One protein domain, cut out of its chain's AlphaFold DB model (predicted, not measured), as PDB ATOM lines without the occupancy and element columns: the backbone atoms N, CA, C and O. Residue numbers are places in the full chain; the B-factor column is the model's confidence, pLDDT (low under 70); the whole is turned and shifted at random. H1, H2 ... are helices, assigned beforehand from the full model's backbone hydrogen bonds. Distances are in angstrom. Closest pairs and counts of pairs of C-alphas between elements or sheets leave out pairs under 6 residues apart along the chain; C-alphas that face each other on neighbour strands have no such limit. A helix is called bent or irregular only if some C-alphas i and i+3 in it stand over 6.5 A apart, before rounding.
ATOM      1  N   ILE A 570     -62.937  46.568 -31.704       85.81
ATOM      2  CA  ILE A 570     -61.699  47.361 -31.732       85.81
ATOM      3  C   ILE A 570     -61.127  47.443 -33.153       85.81
ATOM      4  O   ILE A 570     -60.756  48.528 -33.607       85.81
ATOM      5  N   VAL A 571     -61.068  46.319 -33.878       84.44
ATOM      6  CA  VAL A 571     -60.570  46.278 -35.262       84.44
ATOM      7  C   VAL A 571     -61.436  47.147 -36.171       84.44
ATOM      8  O   VAL A 571     -60.900  47.883 -37.005       84.44
ATOM      9  N   THR A 572     -62.758  47.104 -35.996       83.19
ATOM     10  CA  THR A 572     -63.699  47.957 -36.735       83.19
ATOM     11  C   THR A 572     -63.479  49.434 -36.392       83.19
ATOM     12  O   THR A 572     -63.267  50.246 -37.293       83.19
ATOM     13  N   TYR A 573     -63.419  49.761 -35.099       80.69
ATOM     14  CA  TYR A 573     -63.214  51.113 -34.584       80.69
ATOM     15  C   TYR A 573     -61.933  51.754 -35.127       80.69
ATOM     16  O   TYR A 573     -61.977  52.827 -35.720       80.69
ATOM     17  N   LEU A 574     -60.787  51.076 -35.019       80.88
ATOM     18  CA  LEU A 574     -59.498  51.606 -35.481       80.88
ATOM     19  C   LEU A 574     -59.425  51.812 -37.004       80.88
ATOM     20  O   LEU A 574     -58.548  52.535 -37.481       80.88
ATOM     21  N   ASN A 575     -60.327  51.196 -37.776       79.44
ATOM     22  CA  ASN A 575     -60.427  51.390 -39.223       79.44
ATOM     23  C   ASN A 575     -61.419  52.485 -39.638       79.44
ATOM     24  O   ASN A 575     -61.593  52.704 -40.839       79.44
ATOM     25  N   TYR A 576     -62.042  53.200 -38.696       78.56
ATOM     26  CA  TYR A 576     -62.921  54.313 -39.031       78.56
ATOM     27  C   TYR A 576     -62.200  55.407 -39.822       78.56
ATOM     28  O   TYR A 576     -61.110  55.863 -39.468       78.56
ATOM     29  N   GLY A 577     -62.853  55.876 -40.892       64.25
ATOM     30  CA  GLY A 577     -62.282  56.861 -41.818       64.25
ATOM     31  C   GLY A 577     -61.838  58.173 -41.158       64.25
ATOM     32  O   GLY A 577     -60.899  58.806 -41.640       64.25
ATOM     33  N   VAL A 578     -62.449  58.539 -40.021       62.75
ATOM     34  CA  VAL A 578     -62.112  59.736 -39.227       62.75
ATOM     35  C   VAL A 578     -60.659  59.739 -38.737       62.75
ATOM     36  O   VAL A 578     -60.023  60.791 -38.705       62.75
ATOM     37  N   PHE A 579     -60.092  58.563 -38.449       67.25
ATOM     38  CA  PHE A 579     -58.689  58.439 -38.051       67.25
ATOM     39  C   PHE A 579     -57.733  58.607 -39.244       67.25
ATOM     40  O   PHE A 579     -56.596  59.039 -39.072       67.25
ATOM     41  N   GLY A 580     -58.187  58.318 -40.471       50.66
ATOM     42  CA  GLY A 580     -57.399  58.482 -41.697       50.66
ATOM     43  C   GLY A 580     -57.385  59.911 -42.255       50.66
ATOM     44  O   GLY A 580     -56.357  60.369 -42.765       50.66
ATOM     45  N   THR A 581     -58.500  60.640 -42.158       44.16
ATOM     46  CA  THR A 581     -58.624  62.016 -42.674       44.16
ATOM     47  C   THR A 581     -57.853  63.040 -41.840       44.16
ATOM     48  O   THR A 581     -57.277  63.959 -42.418       44.16
ATOM     49  N   GLN A 582     -57.736  62.845 -40.522       44.22
ATOM     50  CA  GLN A 582     -56.906  63.695 -39.652       44.22
ATOM     51  C   GLN A 582     -55.391  63.526 -39.887       44.22
ATOM     52  O   GLN A 582     -54.628  64.460 -39.659       44.22
ATOM     53  N   LEU A 583     -54.953  62.369 -40.400       35.72
ATOM     54  CA  LEU A 583     -53.562  62.123 -40.810       35.72
ATOM     55  C   LEU A 583     -53.234  62.705 -42.198       35.72
ATOM     56  O   LEU A 583     -52.077  63.006 -42.481       35.72
ATOM     57  N   SER A 584     -54.237  62.879 -43.067       35.38
ATOM     58  CA  SER A 584     -54.047  63.308 -44.464       35.38
ATOM     59  C   SER A 584     -54.057  64.834 -44.650       35.38
ATOM     60  O   SER A 584     -53.493  65.338 -45.619       35.38
ATOM     61  N   THR A 585     -54.636  65.596 -43.719       33.28
ATOM     62  CA  THR A 585     -54.600  67.074 -43.714       33.28
ATOM     63  C   THR A 585     -53.268  67.659 -43.219       33.28
ATOM     64  O   THR A 585     -53.085  68.873 -43.236       33.28
ATOM     65  N   PHE A 649     -61.467  56.045 -26.099       75.88
ATOM     66  CA  PHE A 649     -61.294  54.618 -26.388       75.88
ATOM     67  C   PHE A 649     -60.100  54.314 -27.313       75.88
ATOM     68  O   PHE A 649     -59.649  53.172 -27.371       75.88
ATOM     69  N   TYR A 650     -59.560  55.310 -28.026       75.69
ATOM     70  CA  TYR A 650     -58.520  55.112 -29.040       75.69
ATOM     71  C   TYR A 650     -57.213  54.562 -28.469       75.69
ATOM     72  O   TYR A 650     -56.669  53.597 -29.009       75.69
ATOM     73  N   ASP A 651     -56.735  55.117 -27.356       75.81
ATOM     74  CA  ASP A 651     -55.477  54.681 -26.741       75.81
ATOM     75  C   ASP A 651     -55.576  53.258 -26.182       75.81
ATOM     76  O   ASP A 651     -54.659  52.448 -26.361       75.81
ATOM     77  N   TYR A 652     -56.719  52.923 -25.575       82.44
ATOM     78  CA  TYR A 652     -57.021  51.563 -25.138       82.44
ATOM     79  C   TYR A 652     -57.070  50.602 -26.330       82.44
ATOM     80  O   TYR A 652     -56.337  49.612 -26.359       82.44
ATOM     81  N   ALA A 653     -57.861  50.931 -27.355       84.00
ATOM     82  CA  ALA A 653     -58.003  50.136 -28.570       84.00
ATOM     83  C   ALA A 653     -56.638  49.851 -29.215       84.00
ATOM     84  O   ALA A 653     -56.329  48.710 -29.544       84.00
ATOM     85  N   LYS A 654     -55.776  50.862 -29.335       80.56
ATOM     86  CA  LYS A 654     -54.434  50.729 -29.915       80.56
ATOM     87  C   LYS A 654     -53.511  49.809 -29.109       80.56
ATOM     88  O   LYS A 654     -52.727  49.059 -29.695       80.56
ATOM     89  N   SER A 655     -53.593  49.891 -27.782       80.69
ATOM     90  CA  SER A 655     -52.687  49.195 -26.863       80.69
ATOM     91  C   SER A 655     -53.095  47.742 -26.625       80.69
ATOM     92  O   SER A 655     -52.231  46.873 -26.554       80.69
ATOM     93  N   PHE A 656     -54.402  47.472 -26.557       82.94
ATOM     94  CA  PHE A 656     -54.949  46.185 -26.118       82.94
ATOM     95  C   PHE A 656     -55.584  45.348 -27.240       82.94
ATOM     96  O   PHE A 656     -55.923  44.190 -27.003       82.94
ATOM     97  N   CYS A 657     -55.700  45.859 -28.475       84.44
ATOM     98  CA  CYS A 657     -56.285  45.115 -29.605       84.44
ATOM     99  C   CYS A 657     -55.704  43.700 -29.758       84.44
ATOM    100  O   CYS A 657     -56.459  42.732 -29.825       84.44
ATOM    101  N   MET A 658     -54.371  43.560 -29.757       82.38
ATOM    102  CA  MET A 658     -53.739  42.247 -29.930       82.38
ATOM    103  C   MET A 658     -53.975  41.315 -28.745       82.38
ATOM    104  O   MET A 658     -54.131  40.120 -28.961       82.38
ATOM    105  N   GLN A 659     -54.065  41.838 -27.521       83.69
ATOM    106  CA  GLN A 659     -54.393  41.026 -26.349       83.69
ATOM    107  C   GLN A 659     -55.784  40.393 -26.487       83.69
ATOM    108  O   GLN A 659     -55.927  39.194 -26.263       83.69
ATOM    109  N   HIS A 660     -56.792  41.150 -26.935       84.31
ATOM    110  CA  HIS A 660     -58.127  40.588 -27.179       84.31
ATOM    111  C   HIS A 660     -58.154  39.593 -28.346       84.31
ATOM    112  O   HIS A 660     -58.883  38.610 -28.280       84.31
ATOM    113  N   ILE A 661     -57.348  39.814 -29.391       83.44
ATOM    114  CA  ILE A 661     -57.263  38.911 -30.549       83.44
ATOM    115  C   ILE A 661     -56.657  37.557 -30.169       83.44
ATOM    116  O   ILE A 661     -57.181  36.533 -30.595       83.44
ATOM    117  N   ILE A 662     -55.587  37.542 -29.366       78.19
ATOM    118  CA  ILE A 662     -54.902  36.303 -28.953       78.19
ATOM    119  C   ILE A 662     -55.817  35.425 -28.088       78.19
ATOM    120  O   ILE A 662     -55.788  34.203 -28.217       78.19
ATOM    121  N   CYS A 663     -56.642  36.039 -27.236       77.38
ATOM    122  CA  CYS A 663     -57.617  35.326 -26.406       77.38
ATOM    123  C   CYS A 663     -58.857  34.849 -27.185       77.38
ATOM    124  O   CYS A 663     -59.688  34.144 -26.623       77.38
ATOM    125  N   ALA A 664     -59.017  35.239 -28.453       76.56
ATOM    126  CA  ALA A 664     -60.193  34.919 -29.249       76.56
ATOM    127  C   ALA A 664     -59.921  33.744 -30.215       76.56
ATOM    128  O   ALA A 664     -58.919  33.752 -30.935       76.56
ATOM    129  N   PRO A 665     -60.827  32.750 -30.294       63.72
ATOM    130  CA  PRO A 665     -60.550  31.485 -30.971       63.72
ATOM    131  C   PRO A 665     -60.582  31.586 -32.499       63.72
ATOM    132  O   PRO A 665     -59.826  30.878 -33.154       63.72
ATOM    133  N   LYS A 666     -61.466  32.419 -33.079       71.38
ATOM    134  CA  LYS A 666     -61.619  32.616 -34.536       71.38
ATOM    135  C   LYS A 666     -62.223  33.984 -34.858       71.38
ATOM    136  O   LYS A 666     -63.189  34.393 -34.215       71.38
ATOM    137  N   GLN A 667     -61.737  34.624 -35.919       74.06
ATOM    138  CA  GLN A 667     -62.173  35.941 -36.395       74.06
ATOM    139  C   GLN A 667     -62.768  35.835 -37.805       74.06
ATOM    140  O   GLN A 667     -62.398  34.964 -38.599       74.06
ATOM    141  N   GLU A 668     -63.688  36.739 -38.147       75.06
ATOM    142  CA  GLU A 668     -64.269  36.779 -39.490       75.06
ATOM    143  C   GLU A 668     -63.252  37.203 -40.561       75.06
ATOM    144  O   GLU A 668     -62.381  38.052 -40.349       75.06
ATOM    145  N   ARG A 669     -63.397  36.665 -41.780       75.25
ATOM    146  CA  ARG A 669     -62.500  36.966 -42.918       75.25
ATOM    147  C   ARG A 669     -62.447  38.457 -43.277       75.25
ATOM    148  O   ARG A 669     -61.417  38.932 -43.755       75.25
ATOM    149  N   SER A 670     -63.550  39.180 -43.097       76.00
ATOM    150  CA  SER A 670     -63.661  40.635 -43.285       76.00
ATOM    151  C   SER A 670     -62.756  41.391 -42.304       76.00
ATOM    152  O   SER A 670     -61.970  42.245 -42.717       76.00
ATOM    153  N   LEU A 671     -62.797  41.010 -41.028       80.50
ATOM    154  CA  LEU A 671     -62.040  41.623 -39.939       80.50
ATOM    155  C   LEU A 671     -60.553  41.269 -39.991       80.50
ATOM    156  O   LEU A 671     -59.720  42.133 -39.739       80.50
ATOM    157  N   ILE A 672     -60.189  40.068 -40.449       82.62
ATOM    158  CA  ILE A 672     -58.781  39.699 -40.687       82.62
ATOM    159  C   ILE A 672     -58.133  40.623 -41.732       82.62
ATOM    160  O   ILE A 672     -56.982  41.036 -41.576       82.62
ATOM    161  N   LYS A 673     -58.867  41.017 -42.786       82.88
ATOM    162  CA  LYS A 673     -58.367  41.996 -43.772       82.88
ATOM    163  C   LYS A 673     -58.162  43.378 -43.149       82.88
ATOM    164  O   LYS A 673     -57.191  44.057 -43.483       82.88
ATOM    165  N   LEU A 674     -59.065  43.799 -42.263       83.56
ATOM    166  CA  LEU A 674     -58.951  45.060 -41.528       83.56
ATOM    167  C   LEU A 674     -57.782  45.030 -40.534       83.56
ATOM    168  O   LEU A 674     -57.001  45.977 -40.485       83.56
ATOM    169  N   LEU A 675     -57.584  43.918 -39.827       83.94
ATOM    170  CA  LEU A 675     -56.438  43.694 -38.949       83.94
ATOM    171  C   LEU A 675     -55.117  43.751 -39.727       83.94
ATOM    172  O   LEU A 675     -54.191  44.448 -39.317       83.94
ATOM    173  N   LEU A 676     -55.043  43.102 -40.894       83.69
ATOM    174  CA  LEU A 676     -53.865  43.155 -41.764       83.69
ATOM    175  C   LEU A 676     -53.537  44.594 -42.201       83.69
ATOM    176  O   LEU A 676     -52.363  44.959 -42.270       83.69
ATOM    177  N   ARG A 677     -54.552  45.435 -42.457       82.38
ATOM    178  CA  ARG A 677     -54.368  46.868 -42.762       82.38
ATOM    179  C   ARG A 677     -53.841  47.664 -41.568       82.38
ATOM    180  O   ARG A 677     -53.007  48.546 -41.752       82.38
ATOM    181  N   LEU A 678     -54.327  47.386 -40.360       83.62
ATOM    182  CA  LEU A 678     -53.852  48.063 -39.147       83.62
ATOM    183  C   LEU A 678     -52.411  47.671 -38.818       83.62
ATOM    184  O   LEU A 678     -51.591  48.536 -38.493       83.62
ATOM    185  N   LEU A 679     -52.095  46.381 -38.965       81.62
ATOM    186  CA  LEU A 679     -50.740  45.872 -38.824       81.62
ATOM    187  C   LEU A 679     -49.836  46.494 -39.881       81.62
ATOM    188  O   LEU A 679     -48.838  47.080 -39.497       81.62
ATOM    189  N   SER A 680     -50.183  46.505 -41.172       79.69
ATOM    190  CA  SER A 680     -49.315  47.098 -42.207       79.69
ATOM    191  C   SER A 680     -49.014  48.584 -41.982       79.69
ATOM    192  O   SER A 680     -47.878  49.009 -42.189       79.69
ATOM    193  N   LYS A 681     -49.980  49.352 -41.462       76.50
ATOM    194  CA  LYS A 681     -49.824  50.774 -41.103       76.50
ATOM    195  C   LYS A 681     -49.113  51.029 -39.768       76.50
ATOM    196  O   LYS A 681     -48.893  52.182 -39.415       76.50
ATOM    197  N   ASN A 682     -48.755  49.977 -39.031       72.62
ATOM    198  CA  ASN A 682     -48.111  50.050 -37.717       72.62
ATOM    199  C   ASN A 682     -48.914  50.830 -36.659       72.62
ATOM    200  O   ASN A 682     -48.350  51.559 -35.846       72.62
ATOM    201  N   ILE A 683     -50.241  50.694 -36.691       73.00
ATOM    202  CA  ILE A 683     -51.123  51.382 -35.742       73.00
ATOM    203  C   ILE A 683     -51.170  50.619 -34.413       73.00
ATOM    204  O   ILE A 683     -51.111  51.247 -33.365       73.00
ATOM    205  N   ILE A 684     -51.234  49.286 -34.443       78.69
ATOM    206  CA  ILE A 684     -51.392  48.444 -33.247       78.69
ATOM    207  C   ILE A 684     -50.034  47.920 -32.752       78.69
ATOM    208  O   ILE A 684     -49.164  47.589 -33.563       78.69
ATOM    209  N   ASN A 685     -49.873  47.788 -31.429       71.94
ATOM    210  CA  ASN A 685     -48.728  47.102 -30.828       71.94
ATOM    211  C   ASN A 685     -48.812  45.577 -31.036       71.94
ATOM    212  O   ASN A 685     -49.688  44.916 -30.485       71.94
ATOM    213  N   ALA A 686     -47.881  45.026 -31.815       70.19
ATOM    214  CA  ALA A 686     -47.789  43.594 -32.103       70.19
ATOM    215  C   ALA A 686     -46.707  42.861 -31.283       70.19
ATOM    216  O   ALA A 686     -46.509  41.665 -31.479       70.19
ATOM    217  N   ASN A 687     -46.029  43.553 -30.363       69.88
ATOM    218  CA  ASN A 687     -44.946  43.002 -29.546       69.88
ATOM    219  C   ASN A 687     -45.453  42.721 -28.125       69.88
ATOM    220  O   ASN A 687     -45.006  43.343 -27.163       69.88
ATOM    221  N   ILE A 688     -46.446  41.840 -28.009       69.62
ATOM    222  CA  ILE A 688     -47.086  41.488 -26.735       69.62
ATOM    223  C   ILE A 688     -46.987  39.974 -26.547       69.62
ATOM    224  O   ILE A 688     -47.237  39.219 -27.487       69.62
ATOM    225  N   ALA A 689     -46.625  39.545 -25.341       66.81
ATOM    226  CA  ALA A 689     -46.678  38.155 -24.905       66.81
ATOM    227  C   ALA A 689     -47.576  38.070 -23.666       66.81
ATOM    228  O   ALA A 689     -47.466  38.912 -22.772       66.81
ATOM    229  N   LEU A 690     -48.485  37.098 -23.647       65.81
ATOM    230  CA  LEU A 690     -49.331  36.805 -22.487       65.81
ATOM    231  C   LEU A 690     -48.592  35.902 -21.487       65.81
ATOM    232  O   LEU A 690     -47.555  35.326 -21.812       65.81
ATOM    233  N   GLU A 691     -49.131  35.771 -20.270       56.34
ATOM    234  CA  GLU A 691     -48.544  34.973 -19.174       56.34
ATOM    235  C   GLU A 691     -48.344  33.486 -19.527       56.34
ATOM    236  O   GLU A 691     -47.509  32.809 -18.934       56.34
ATOM    237  N   ASP A 692     -49.057  32.984 -20.537       60.75
ATOM    238  CA  ASP A 692     -48.949  31.626 -21.078       60.75
ATOM    239  C   ASP A 692     -48.037  31.523 -22.318       60.75
ATOM    240  O   ASP A 692     -48.087  30.539 -23.057       60.75
ATOM    241  N   ASN A 693     -47.200  32.539 -22.565       62.88
ATOM    242  CA  ASN A 693     -46.330  32.680 -23.737       62.88
ATOM    243  C   ASN A 693     -47.065  32.720 -25.091       62.88
ATOM    244  O   ASN A 693     -46.419  32.617 -26.140       62.88
ATOM    245  N   ARG A 694     -48.392  32.917 -25.122       68.88
ATOM    246  CA  ARG A 694     -49.090  33.171 -26.388       68.88
ATOM    247  C   ARG A 694     -48.716  34.547 -26.929       68.88
ATOM    248  O   ARG A 694     -48.713  35.553 -26.217       68.88
ATOM    249  N   THR A 695     -48.412  34.586 -28.222       78.31
ATOM    250  CA  THR A 695     -48.018  35.792 -28.954       78.31
ATOM    251  C   THR A 695     -48.912  35.987 -30.180       78.31
ATOM    252  O   THR A 695     -49.517  35.033 -30.677       78.31
ATOM    253  N   PRO A 696     -48.952  37.201 -30.755       78.69
ATOM    254  CA  PRO A 696     -49.553  37.438 -32.064       78.69
ATOM    255  C   PRO A 696     -49.110  36.470 -33.160       78.69
ATOM    256  O   PRO A 696     -49.905  36.108 -34.027       78.69
ATOM    257  N   LEU A 697     -47.837  36.063 -33.130       79.19
ATOM    258  CA  LEU A 697     -47.262  35.163 -34.118       79.19
ATOM    259  C   LEU A 697     -47.774  33.732 -33.933       79.19
ATOM    260  O   LEU A 697     -48.158  33.108 -34.922       79.19
ATOM    261  N   SER A 698     -47.822  33.235 -32.691       75.75
ATOM    262  CA  SER A 698     -48.343  31.893 -32.405       75.75
ATOM    263  C   SER A 698     -49.827  31.791 -32.755       75.75
ATOM    264  O   SER A 698     -50.216  30.856 -33.448       75.75
ATOM    265  N   TRP A 699     -50.626  32.803 -32.397       83.56
ATOM    266  CA  TRP A 699     -52.045  32.871 -32.760       83.56
ATOM    267  C   TRP A 699     -52.262  32.884 -34.285       83.56
ATOM    268  O   TRP A 699     -53.096  32.138 -34.804       83.56
ATOM    269  N   ALA A 700     -51.497  33.697 -35.027       81.44
ATOM    270  CA  ALA A 700     -51.635  33.795 -36.481       81.44
ATOM    271  C   ALA A 700     -51.211  32.504 -37.200       81.44
ATOM    272  O   ALA A 700     -51.798  32.158 -38.227       81.44
ATOM    273  N   ALA A 701     -50.206  31.798 -36.675       78.94
ATOM    274  CA  ALA A 701     -49.769  30.509 -37.200       78.94
ATOM    275  C   ALA A 701     -50.808  29.410 -36.933       78.94
ATOM    276  O   ALA A 701     -51.176  28.691 -37.860       78.94
ATOM    277  N   GLU A 702     -51.330  29.336 -35.706       78.88
ATOM    278  CA  GLU A 702     -52.353  28.366 -35.293       78.88
ATOM    279  C   GLU A 702     -53.650  28.508 -36.105       78.88
ATOM    280  O   GLU A 702     -54.256  27.515 -36.502       78.88
ATOM    281  N   ASN A 703     -54.028  29.744 -36.449       78.25
ATOM    282  CA  ASN A 703     -55.221  30.042 -37.247       78.25
ATOM    283  C   ASN A 703     -54.978  30.082 -38.772       78.25
ATOM    284  O   ASN A 703     -55.887  30.410 -39.541       78.25
ATOM    285  N   GLY A 704     -53.766  29.765 -39.242       80.19
ATOM    286  CA  GLY A 704     -53.443  29.705 -40.673       80.19
ATOM    287  C   GLY A 704     -53.463  31.062 -41.394       80.19
ATOM    288  O   GLY A 704     -53.717  31.137 -42.597       80.19
ATOM    289  N   HIS A 705     -53.211  32.166 -40.689       82.62
ATOM    290  CA  HIS A 705     -53.202  33.521 -41.245       82.62
ATOM    291  C   HIS A 705     -51.847  33.888 -41.867       82.62
ATOM    292  O   HIS A 705     -51.145  34.789 -41.403       82.62
ATOM    293  N   GLU A 706     -51.490  33.218 -42.966       80.50
ATOM    294  CA  GLU A 706     -50.172  33.304 -43.623       80.50
ATOM    295  C   GLU A 706     -49.694  34.744 -43.901       80.50
ATOM    296  O   GLU A 706     -48.527  35.074 -43.684       80.50
ATOM    297  N   ALA A 707     -50.590  35.632 -44.343       82.19
ATOM    298  CA  ALA A 707     -50.251  37.031 -44.622       82.19
ATOM    299  C   ALA A 707     -49.848  37.816 -43.359       82.19
ATOM    300  O   ALA A 707     -48.949  38.654 -43.418       82.19
ATOM    301  N   ILE A 708     -50.491  37.534 -42.220       82.44
ATOM    302  CA  ILE A 708     -50.157  38.148 -40.928       82.44
ATOM    303  C   ILE A 708     -48.837  37.569 -40.412       82.44
ATOM    304  O   ILE A 708     -47.973  38.336 -39.998       82.44
ATOM    305  N   VAL A 709     -48.635  36.249 -40.524       80.38
ATOM    306  CA  VAL A 709     -47.372  35.587 -40.150       80.38
ATOM    307  C   VAL A 709     -46.189  36.194 -40.903       80.38
ATOM    308  O   VAL A 709     -45.219  36.622 -40.278       80.38
ATOM    309  N   LYS A 710     -46.280  36.320 -42.234       80.06
ATOM    310  CA  LYS A 710     -45.223  36.944 -43.053       80.06
ATOM    311  C   LYS A 710     -44.921  38.376 -42.607       80.06
ATOM    312  O   LYS A 710     -43.758  38.755 -42.511       80.06
ATOM    313  N   LEU A 711     -45.956  39.164 -42.311       82.56
ATOM    314  CA  LEU A 711     -45.806  40.556 -41.886       82.56
ATOM    315  C   LEU A 711     -45.134  40.666 -40.508       82.56
ATOM    316  O   LEU A 711     -44.242  41.497 -40.331       82.56
ATOM    317  N   LEU A 712     -45.525  39.824 -39.549       78.94
ATOM    318  CA  LEU A 712     -44.943  39.799 -38.206       78.94
ATOM    319  C   LEU A 712     -43.484  39.317 -38.215       78.94
ATOM    320  O   LEU A 712     -42.650  39.927 -37.553       78.94
ATOM    321  N   LEU A 713     -43.145  38.308 -39.025       75.12
ATOM    322  CA  LEU A 713     -41.766  37.817 -39.161       75.12
ATOM    323  C   LEU A 713     -40.820  38.875 -39.739       75.12
ATOM    324  O   LEU A 713     -39.710  39.051 -39.241       75.12
ATOM    325  N   VAL A 714     -41.258  39.622 -40.758       75.50
ATOM    326  CA  VAL A 714     -40.466  40.727 -41.328       75.50
ATOM    327  C   VAL A 714     -40.215  41.821 -40.284       75.50
ATOM    328  O   VAL A 714     -39.139  42.418 -40.255       75.50
ATOM    329  N   ARG A 715     -41.184  42.075 -39.398       70.00
ATOM    330  CA  ARG A 715     -41.042  43.056 -38.313       70.00
ATOM    331  C   ARG A 715     -40.103  42.599 -37.215       70.00
ATOM    332  O   ARG A 715     -39.284  43.403 -36.782       70.00
ATOM    333  N   ASP A 716     -40.198  41.343 -36.798       64.25
ATOM    334  CA  ASP A 716     -39.304  40.784 -35.785       64.25
ATOM    335  C   ASP A 716     -37.848  40.789 -36.281       64.25
ATOM    336  O   ASP A 716     -36.935  41.229 -35.580       64.25
ATOM    337  N   GLN A 717     -37.632  40.451 -37.557       55.56
ATOM    338  CA  GLN A 717     -36.321  40.568 -38.201       55.56
ATOM    339  C   GLN A 717     -35.825  42.021 -38.271       55.56
ATOM    340  O   GLN A 717     -34.660  42.284 -37.974       55.56
ATOM    341  N   ALA A 718     -36.687  42.983 -38.615       52.88
ATOM    342  CA  ALA A 718     -36.329  44.402 -38.623       52.88
ATOM    343  C   ALA A 718     -35.996  44.931 -37.215       52.88
ATOM    344  O   ALA A 718     -35.075  45.735 -37.069       52.88
ATOM    345  N   PHE A 719     -36.690  44.459 -36.177       53.50
ATOM    346  CA  PHE A 719     -36.420  44.821 -34.787       53.50
ATOM    347  C   PHE A 719     -35.087  44.243 -34.298       53.50
ATOM    348  O   PHE A 719     -34.269  44.991 -33.766       53.50
ATOM    349  N   ARG A 720     -34.802  42.963 -34.587       53.38
ATOM    350  CA  ARG A 720     -33.483  42.351 -34.333       53.38
ATOM    351  C   ARG A 720     -32.358  43.121 -35.034       53.38
ATOM    352  O   ARG A 720     -31.298  43.330 -34.452       53.38
ATOM    353  N   VAL A 721     -32.588  43.608 -36.256       49.31
ATOM    354  CA  VAL A 721     -31.624  44.453 -36.984       49.31
ATOM    355  C   VAL A 721     -31.455  45.830 -36.328       49.31
ATOM    356  O   VAL A 721     -30.325  46.304 -36.221       49.31
ATOM    357  N   ILE A 722     -32.524  46.468 -35.844       50.56
ATOM    358  CA  ILE A 722     -32.448  47.752 -35.121       50.56
ATOM    359  C   ILE A 722     -31.724  47.588 -33.778       50.56
ATOM    360  O   ILE A 722     -30.858  48.401 -33.467       50.56
ATOM    361  N   GLU A 723     -31.982  46.516 -33.027       45.94
ATOM    362  CA  GLU A 723     -31.273  46.213 -31.778       45.94
ATOM    363  C   GLU A 723     -29.772  45.969 -32.031       45.94
ATOM    364  O   GLU A 723     -28.913  46.475 -31.304       45.94
ATOM    365  N   LEU A 724     -29.436  45.269 -33.124       44.91
ATOM    366  CA  LEU A 724     -28.054  45.087 -33.582       44.91
ATOM    367  C   LEU A 724     -27.396  46.414 -34.000       44.91
ATOM    368  O   LEU A 724     -26.215  46.631 -33.714       44.91
ATOM    369  N   LEU A 725     -28.136  47.327 -34.638       43.78
ATOM    370  CA  LEU A 725     -27.647  48.653 -35.034       43.78
ATOM    371  C   LEU A 725     -27.495  49.608 -33.836       43.78
ATOM    372  O   LEU A 725     -26.515  50.356 -33.776       43.78
ATOM    373  N   GLU A 726     -28.388  49.553 -32.845       44.81
ATOM    374  CA  GLU A 726     -28.278  50.322 -31.599       44.81
ATOM    375  C   GLU A 726     -27.133  49.823 -30.703       44.81
ATOM    376  O   GLU A 726     -26.401  50.642 -30.138       44.81
ATOM    377  N   LYS A 727     -26.888  48.505 -30.644       45.16
ATOM    378  CA  LYS A 727     -25.692  47.926 -29.998       45.16
ATOM    379  C   LYS A 727     -24.397  48.348 -30.688       45.16
ATOM    380  O   LYS A 727     -23.417  48.655 -30.005       45.16
ATOM    381  N   ARG A 728     -24.392  48.459 -32.025       44.97
ATOM    382  CA  ARG A 728     -23.236  48.956 -32.797       44.97
ATOM    383  C   ARG A 728     -22.918  50.422 -32.492       44.97
ATOM    384  O   ARG A 728     -21.754  50.807 -32.519       44.97
ATOM    385  N   ARG A 729     -23.931  51.221 -32.133       45.81
ATOM    386  CA  ARG A 729     -23.780  52.621 -31.699       45.81
ATOM    387  C   ARG A 729     -23.270  52.762 -30.255       45.81
ATOM    388  O   ARG A 729     -22.707  53.801 -29.930       45.81
ATOM    389  N   ARG A 730     -23.432  51.736 -29.406       42.09
ATOM    390  CA  ARG A 730     -22.972  51.715 -27.997       42.09
ATOM    391  C   ARG A 730     -21.723  50.854 -27.739       42.09
ATOM    392  O   ARG A 730     -21.341  50.686 -26.589       42.09
ATOM    393  N   GLY A 731     -21.067  50.327 -28.774       43.81
ATOM    394  CA  GLY A 731     -19.761  49.661 -28.642       43.81
ATOM    395  C   GLY A 731     -19.753  48.326 -27.876       43.81
ATOM    396  O   GLY A 731     -18.697  47.907 -27.411       43.81
TER     397      GLY A 731
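This is residues 570 to 585 and 649 to 731 of the 738 residues of an uncharacterized protein of Eremomyces bilateralis CBS 781.70 (UniProt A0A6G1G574). A small helical body, in which H1, H3, H5, the first part of H6 and H4 follow one another in a ring of contacts, has two arms sticking out: the longer is the far part of H6 with the last residues, 717 to 731, and the shorter is residues 580 to 585, of which 580 to 584 belong to H2. A long link, residues 681 to 695, joins H4 to H5. The printed part has 99 residues with six named helices, H1 to H6 in order along the chain, and no named strand; the class is all helix. It is only just compact, close to loose, with a radius of gyration of the C-alphas of 15.0 A, and spans 45 by 39 by 24 A.

H1, residues 570 to 574, touches H3, residues 649 to 662; their closest C-alphas, those of Ile 570 and Ala 653, are 5.6 A apart. H1 also touches H4, residues 669 to 680, closest at the C-alphas of Val 571 and Leu 675, 6.1 A apart. H2, residues 577 to 584, touches no helix and meets H1 only through their link. With residues 658 to 662 alone, H3 touches H5, residues 696 to 702, closest at the C-alphas of Ile 662 and Trp 699, 5.9 A apart; they run the same way at a shallow tilt of 34 degrees, only just short of steep. Residues 676 to 680 of H4 touch residues 707 to 711 of H6, residues 706 to 729, closest at the C-alphas of Leu 676 and Ile 708, 6.3 A apart; H4 and H6 run the same way at a shallow tilt of 15 degrees. H5 and H6 form a helical hairpin, opposite ways at a tilt of 36 degrees, only just steep; H6 touches H5 with residues 706 to 713 alone, closest at the C-alphas of Ala 700 and Val 709, 5.9 A apart. The helix packing is mostly aligned, but only just: 2 of 3 touching pairs with a tilt are at a shallow one. H3 and H4 are apart, and so are H3 and H6. Every O i to N i+4 pair is within hydrogen-bond range in H1, H4, H5 and H6, against 2 of 4 in H2 and 8 of 10 in H3.

H1 begins at C-alpha 570, (-61.699, 47.361, -31.732), and is 6.1 A long from first to last C-alpha; H2 is 10.8 A long. H3, 19.6 A, is irregular: C-alphas 655 and 658 are 7.7 A apart. H4 is 16.6 A long and begins at C-alpha 669, (-62.500, 36.966, -42.918). H5 measures 10.0 A, and H6 34.8 A, ending at C-alpha 729, (-23.780, 52.621, -31.699).

The C-alphas farthest apart, those of Glu 668 and Gly 731, are 47.6 A apart. Without the stretches that stand free, the body of 78 residues spans 33 by 25 by 24 A. Residues 586 to 648 are not printed, and C-alphas 585 and 649 are 22.4 A apart across this cut. The link from H4 to H5 is long, with 15 residues. Mean pLDDT of the printed part is 70.4; residues 577 to 585, 665, 687 to 694 and 716 to 731 are under 70.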